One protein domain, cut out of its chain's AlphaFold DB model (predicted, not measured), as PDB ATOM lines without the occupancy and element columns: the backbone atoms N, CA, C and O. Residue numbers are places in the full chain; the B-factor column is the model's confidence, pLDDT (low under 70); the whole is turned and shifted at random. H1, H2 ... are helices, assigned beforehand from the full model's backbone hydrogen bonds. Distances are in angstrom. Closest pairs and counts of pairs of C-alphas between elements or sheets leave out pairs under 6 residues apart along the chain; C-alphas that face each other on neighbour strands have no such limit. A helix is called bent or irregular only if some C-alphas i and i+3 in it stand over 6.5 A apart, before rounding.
ATOM      1  N   TRP A   2      22.573  44.207  17.652       28.73
ATOM      2  CA  TRP A   2      21.955  45.307  16.865       28.73
ATOM      3  C   TRP A   2      20.434  45.485  17.080       28.73
ATOM      4  O   TRP A   2      19.963  46.611  17.216       28.73
ATOM      5  N   VAL A   3      19.674  44.385  17.187       38.72
ATOM      6  CA  VAL A   3      18.210  44.397  17.424       38.72
ATOM      7  C   VAL A   3      17.839  45.079  18.749       38.72
ATOM      8  O   VAL A   3      16.823  45.762  18.836       38.72
ATOM      9  N   THR A   4      18.707  44.956  19.753       38.78
ATOM     10  CA  THR A   4      18.529  45.506  21.103       38.78
ATOM     11  C   THR A   4      18.690  47.034  21.141       38.78
ATOM     12  O   THR A   4      17.998  47.705  21.896       38.78
ATOM     13  N   HIS A   5      19.545  47.608  20.282       40.56
ATOM     14  CA  HIS A   5      19.739  49.062  20.208       40.56
ATOM     15  C   HIS A   5      18.690  49.783  19.350       40.56
ATOM     16  O   HIS A   5      18.340  50.920  19.658       40.56
ATOM     17  N   LEU A   6      18.156  49.137  18.305       40.19
ATOM     18  CA  LEU A   6      17.075  49.708  17.485       40.19
ATOM     19  C   LEU A   6      15.739  49.757  18.234       40.19
ATOM     20  O   LEU A   6      15.004  50.732  18.113       40.19
ATOM     21  N   THR A   7      15.452  48.741  19.051       42.91
ATOM     22  CA  THR A   7      14.267  48.735  19.917       42.91
ATOM     23  C   THR A   7      14.396  49.782  21.025       42.91
ATOM     24  O   THR A   7      13.512  50.617  21.172       42.91
ATOM     25  N   GLN A   8      15.520  49.867  21.742       39.72
ATOM     26  CA  GLN A   8      15.660  50.862  22.818       39.72
ATOM     27  C   GLN A   8      15.697  52.325  22.336       39.72
ATOM     28  O   GLN A   8      15.194  53.197  23.038       39.72
ATOM     29  N   GLY A   9      16.239  52.614  21.147       36.78
ATOM     30  CA  GLY A   9      16.357  53.988  20.640       36.78
ATOM     31  C   GLY A   9      15.064  54.599  20.091       36.78
ATOM     32  O   GLY A   9      14.827  55.792  20.255       36.78
ATOM     33  N   VAL A  10      14.200  53.791  19.465       41.47
ATOM     34  CA  VAL A  10      12.949  54.275  18.847       41.47
ATOM     35  C   VAL A  10      11.822  54.428  19.880       41.47
ATOM     36  O   VAL A  10      10.952  55.284  19.718       41.47
ATOM     37  N   PHE A  11      11.853  53.663  20.977       42.91
ATOM     38  CA  PHE A  11      10.802  53.693  22.003       42.91
ATOM     39  C   PHE A  11      11.002  54.742  23.109       42.91
ATOM     40  O   PHE A  11      10.055  55.008  23.842       42.91
ATOM     41  N   PRO A  26       8.957  50.531  12.624       77.69
ATOM     42  CA  PRO A  26       9.378  51.786  12.019       77.69
ATOM     43  C   PRO A  26       9.574  51.622  10.511       77.69
ATOM     44  O   PRO A  26      10.148  50.643  10.031       77.69
ATOM     45  N   THR A  27       9.127  52.614   9.754       88.81
ATOM     46  CA  THR A  27       9.350  52.685   8.311       88.81
ATOM     47  C   THR A  27      10.843  52.843   8.001       88.81
ATOM     48  O   THR A  27      11.604  53.404   8.794       88.81
ATOM     49  N   TYR A  28      11.288  52.434   6.806       88.12
ATOM     50  CA  TYR A  28      12.690  52.615   6.390       88.12
ATOM     51  C   TYR A  28      13.151  54.086   6.468       88.12
ATOM     52  O   TYR A  28      14.302  54.368   6.792       88.12
ATOM     53  N   SER A  29      12.246  55.042   6.232       85.38
ATOM     54  CA  SER A  29      12.508  56.476   6.421       85.38
ATOM     55  C   SER A  29      12.790  56.855   7.875       85.38
ATOM     56  O   SER A  29      13.681  57.665   8.128       85.38
ATOM     57  N   GLU A  30      12.067  56.272   8.831       86.75
ATOM     58  CA  GLU A  30      12.294  56.503  10.262       86.75
ATOM     59  C   GLU A  30      13.609  55.864  10.720       86.75
ATOM     60  O   GLU A  30      14.357  56.479  11.478       86.75
ATOM     61  N   TYR A  31      13.956  54.694  10.179       88.31
ATOM     62  CA  TYR A  31      15.265  54.072  10.381       88.31
ATOM     63  C   TYR A  31      16.424  54.943   9.868       88.31
ATOM     64  O   TYR A  31      17.385  55.186  10.599       88.31
ATOM     65  N   LEU A  32      16.338  55.462   8.637       83.50
ATOM     66  CA  LEU A  32      17.371  56.345   8.082       83.50
ATOM     67  C   LEU A  32      17.515  57.640   8.887       83.50
ATOM     68  O   LEU A  32      18.635  58.110   9.116       83.50
ATOM     69  N   ARG A  33      16.392  58.199   9.346       80.56
ATOM     70  CA  ARG A  33      16.385  59.363  10.230       80.56
ATOM     71  C   ARG A  33      17.101  59.053  11.546       80.56
ATOM     72  O   ARG A  33      17.974  59.823  11.930       80.56
ATOM     73  N   TYR A  34      16.817  57.912  12.170       78.69
ATOM     74  CA  TYR A  34      17.490  57.487  13.398       78.69
ATOM     75  C   TYR A  34      19.005  57.320  13.204       78.69
ATOM     76  O   TYR A  34      19.782  57.837  14.000       78.69
ATOM     77  N   CYS A  35      19.446  56.680  12.113       79.25
ATOM     78  CA  CYS A  35      20.873  56.584  11.780       79.25
ATOM     79  C   CYS A  35      21.538  57.964  11.659       79.25
ATOM     80  O   CYS A  35      22.650  58.160  12.145       79.25
ATOM     81  N   THR A  36      20.832  58.926  11.061       83.88
ATOM     82  CA  THR A  36      21.313  60.306  10.914       83.88
ATOM     83  C   THR A  36      21.422  61.011  12.267       83.88
ATOM     84  O   THR A  36      22.437  61.650  12.537       83.88
ATOM     85  N   GLU A  37      20.417  60.865  13.137       77.19
ATOM     86  CA  GLU A  37      20.382  61.487  14.470       77.19
ATOM     87  C   GLU A  37      21.522  60.994  15.378       77.19
ATOM     88  O   GLU A  37      22.069  61.778  16.151       77.19
ATOM     89  N   ILE A  38      21.946  59.735  15.236       76.25
ATOM     90  CA  ILE A  38      23.077  59.169  15.994       76.25
ATOM     91  C   ILE A  38      24.419  59.239  15.243       76.25
ATOM     92  O   ILE A  38      25.409  58.662  15.694       76.25
ATOM     93  N   GLY A  39      24.471  59.937  14.103       79.06
ATOM     94  CA  GLY A  39      25.706  60.197  13.358       79.06
ATOM     95  C   GLY A  39      26.336  58.968  12.697       79.06
ATOM     96  O   GLY A  39      27.553  58.937  12.510       79.06
ATOM     97  N   ILE A  40      25.543  57.951  12.341       78.06
ATOM     98  CA  ILE A  40      26.026  56.751  11.644       78.06
ATOM     99  C   ILE A  40      25.484  56.672  10.215       78.06
ATOM    100  O   ILE A  40      24.316  56.942   9.948       78.06
ATOM    101  N   ASN A  41      26.324  56.220   9.283       81.56
ATOM    102  CA  ASN A  41      25.856  55.874   7.943       81.56
ATOM    103  C   ASN A  41      25.018  54.594   8.011       81.56
ATOM    104  O   ASN A  41      25.446  53.596   8.601       81.56
ATOM    105  N   SER A  42      23.835  54.621   7.393       81.25
ATOM    106  CA  SER A  42      22.995  53.433   7.281       81.25
ATOM    107  C   SER A  42      23.757  52.309   6.581       81.25
ATOM    108  O   SER A  42      24.398  52.525   5.552       81.25
ATOM    109  N   LYS A  43      23.698  51.107   7.159       82.38
ATOM    110  CA  LYS A  43      24.323  49.902   6.594       82.38
ATOM    111  C   LYS A  43      23.340  49.010   5.840       82.38
ATOM    112  O   LYS A  43      23.782  48.023   5.267       82.38
ATOM    113  N   LEU A  44      22.048  49.338   5.860       81.06
ATOM    114  CA  LEU A  44      21.005  48.565   5.196       81.06
ATOM    115  C   LEU A  44      20.446  49.370   4.031       81.06
ATOM    116  O   LEU A  44      19.966  50.492   4.205       81.06
ATOM    117  N   SER A  45      20.470  48.780   2.844       92.25
ATOM    118  CA  SER A  45      19.694  49.257   1.706       92.25
ATOM    119  C   SER A  45      18.192  49.095   1.966       92.25
ATOM    120  O   SER A  45      17.760  48.307   2.809       92.25
ATOM    121  N   LYS A  46      17.363  49.823   1.208       88.94
ATOM    122  CA  LYS A  46      15.896  49.706   1.296       88.94
ATOM    123  C   LYS A  46      15.423  48.268   1.062       88.94
ATOM    124  O   LYS A  46      14.448  47.839   1.665       88.94
ATOM    125  N   GLN A  47      16.114  47.543   0.183       87.69
ATOM    126  CA  GLN A  47      15.791  46.155  -0.118       87.69
ATOM    127  C   GLN A  47      16.083  45.246   1.083       87.69
ATOM    128  O   GLN A  47      15.195  44.517   1.506       87.69
ATOM    129  N   GLU A  48      17.263  45.374   1.698       84.56
ATOM    130  CA  GLU A  48      17.626  44.604   2.898       84.56
ATOM    131  C   GLU A  48      16.719  44.925   4.093       84.56
ATOM    132  O   GLU A  48      16.404  44.037   4.878       84.56
ATOM    133  N   TRP A  49      16.249  46.171   4.214       88.50
ATOM    134  CA  TRP A  49      15.257  46.537   5.227       88.50
ATOM    135  C   TRP A  49      13.913  45.838   5.010       88.50
ATOM    136  O   TRP A  49      13.348  45.288   5.950       88.50
ATOM    137  N   ASN A  50      13.414  45.818   3.772       84.31
ATOM    138  CA  ASN A  50      12.160  45.137   3.445       84.31
ATOM    139  C   ASN A  50      12.266  43.617   3.644       84.31
ATOM    140  O   ASN A  50      11.300  42.973   4.050       84.31
ATOM    141  N   ASP A  51      13.425  43.034   3.335       83.56
ATOM    142  CA  ASP A  51      13.668  41.604   3.524       83.56
ATOM    143  C   ASP A  51      13.764  41.260   5.021       83.56
ATOM    144  O   ASP A  51      13.180  40.269   5.458       83.56
ATOM    145  N   PHE A  52      14.373  42.136   5.826       80.44
ATOM    146  CA  PHE A  52      14.392  42.036   7.287       80.44
ATOM    147  C   PHE A  52      12.991  42.154   7.912       80.44
ATOM    148  O   PHE A  52      12.640  41.374   8.797       80.44
ATOM    149  N   GLU A  53      12.162  43.084   7.432       80.62
ATOM    150  CA  GLU A  53      10.775  43.253   7.887       80.62
ATOM    151  C   GLU A  53       9.936  41.994   7.617       80.62
ATOM    152  O   GLU A  53       9.214  41.522   8.497       80.62
ATOM    153  N   LYS A  54      10.095  41.388   6.434       79.06
ATOM    154  CA  LYS A  54       9.452  40.111   6.089       79.06
ATOM    155  C   LYS A  54       9.959  38.955   6.945       79.06
ATOM    156  O   LYS A  54       9.160  38.122   7.365       79.06
ATOM    157  N   GLU A  55      11.264  38.898   7.209       74.94
ATOM    158  CA  GLU A  55      11.866  37.858   8.041       74.94
ATOM    159  C   GLU A  55      11.324  37.917   9.473       74.94
ATOM    160  O   GLU A  55      10.933  36.887  10.020       74.94
ATOM    161  N   ILE A  56      11.217  39.113  10.059       67.81
ATOM    162  CA  ILE A  56      10.622  39.289  11.386       67.81
ATOM    163  C   ILE A  56       9.141  38.932  11.374       67.81
ATOM    164  O   ILE A  56       8.734  38.129  12.208       67.81
ATOM    165  N   ALA A  57       8.363  39.454  10.419       66.38
ATOM    166  CA  ALA A  57       6.938  39.148  10.311       66.38
ATOM    167  C   ALA A  57       6.690  37.632  10.218       66.38
ATOM    168  O   ALA A  57       5.798  37.116  10.887       66.38
ATOM    169  N   SER A  58       7.545  36.910   9.481       54.22
ATOM    170  CA  SER A  58       7.483  35.447   9.349       54.22
ATOM    171  C   SER A  58       7.926  34.673  10.598       54.22
ATOM    172  O   SER A  58       7.507  33.536  10.791       54.22
ATOM    173  N   LYS A  59       8.764  35.268  11.456       49.31
ATOM    174  CA  LYS A  59       9.280  34.648  12.691       49.31
ATOM    175  C   LYS A  59       8.416  34.933  13.918       49.31
ATOM    176  O   LYS A  59       8.528  34.220  14.908       49.31
TER     177      LYS A  59
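Overview. This is residues 2 to 11 and 26 to 59 of the 643 residues of an uncharacterized protein of viral metagenome (UniProt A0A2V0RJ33). H3, the longest helix, and H2 meet near their first residues in a wide, loose corner, and H1 lies crosswise to H2 on the open side of that corner. The helices come near one another at few places, residues 38 to 45 fold back past H2 to lead into H3, and residues 54 to 59, the far part of H3, stick out as an arm. The printed part has 44 residues with three named helices, H1, H2 and H3 along the chain, and no named strand; the class is all helix. It is compact, with a radius of gyration of the C-alphas of 10.5 A, and its C-alphas span 30 by 21 by 15 A.

Arrangement. The longest helix is H3, residues 46 to 59. It is close to but not clearly touching H2, residues 28 to 37, with 2 pairs of C-alphas within 8 A. The closest C-alphas of the two are those of Lys 46 and Tyr 28, 6.7 A apart. Their lines stand at a steep tilt of 68 degrees, only just short of about perpendicular, and they run opposite ways. H1, residues 2 to 11, is close to but not clearly touching H2, with 1 pair of C-alphas within 8 A. That closest pair is Val 10 and Tyr 34, with C-alphas 7.8 A apart, and the lines of H1 and H2 stand about perpendicular at 88 degrees. H1 and H3 are apart. In H1, H2 and H3 every backbone O of residue i is within hydrogen-bond range of N of residue i+4 where both lie in the helix.

Along the chain. H3 begins at C-alpha 46 at (15.896, 49.706, 1.296) and ends at C-alpha 59 at (9.280, 34.648, 12.691), 20.0 A from first to last C-alpha. H2, Tyr 28 to Glu 37, measures 14.3 A in the same way. H1, Trp 2 to Phe 11, measures 14.9 A and begins at C-alpha 2 at (21.955, 45.307, 16.865). None of the three helices is bent.

Size, cuts and confidence. The two C-alphas farthest apart are those of Gly 39 and Ser 58, at 31.0 A. Residues 12 to 25 are cut out, and the C-alphas of Phe 11 and Pro 26 are 10.3 A apart across the cut. The link from H1 to H2 runs across this cut; the link from H2 to H3, 8 residues, is short. Residues 54 to 59 of H3 stand free. The mean pLDDT of the printed part of this model is 70.7; residues 2 to 11 and 56 to 59 are under 70, and H1 has a mean of 39.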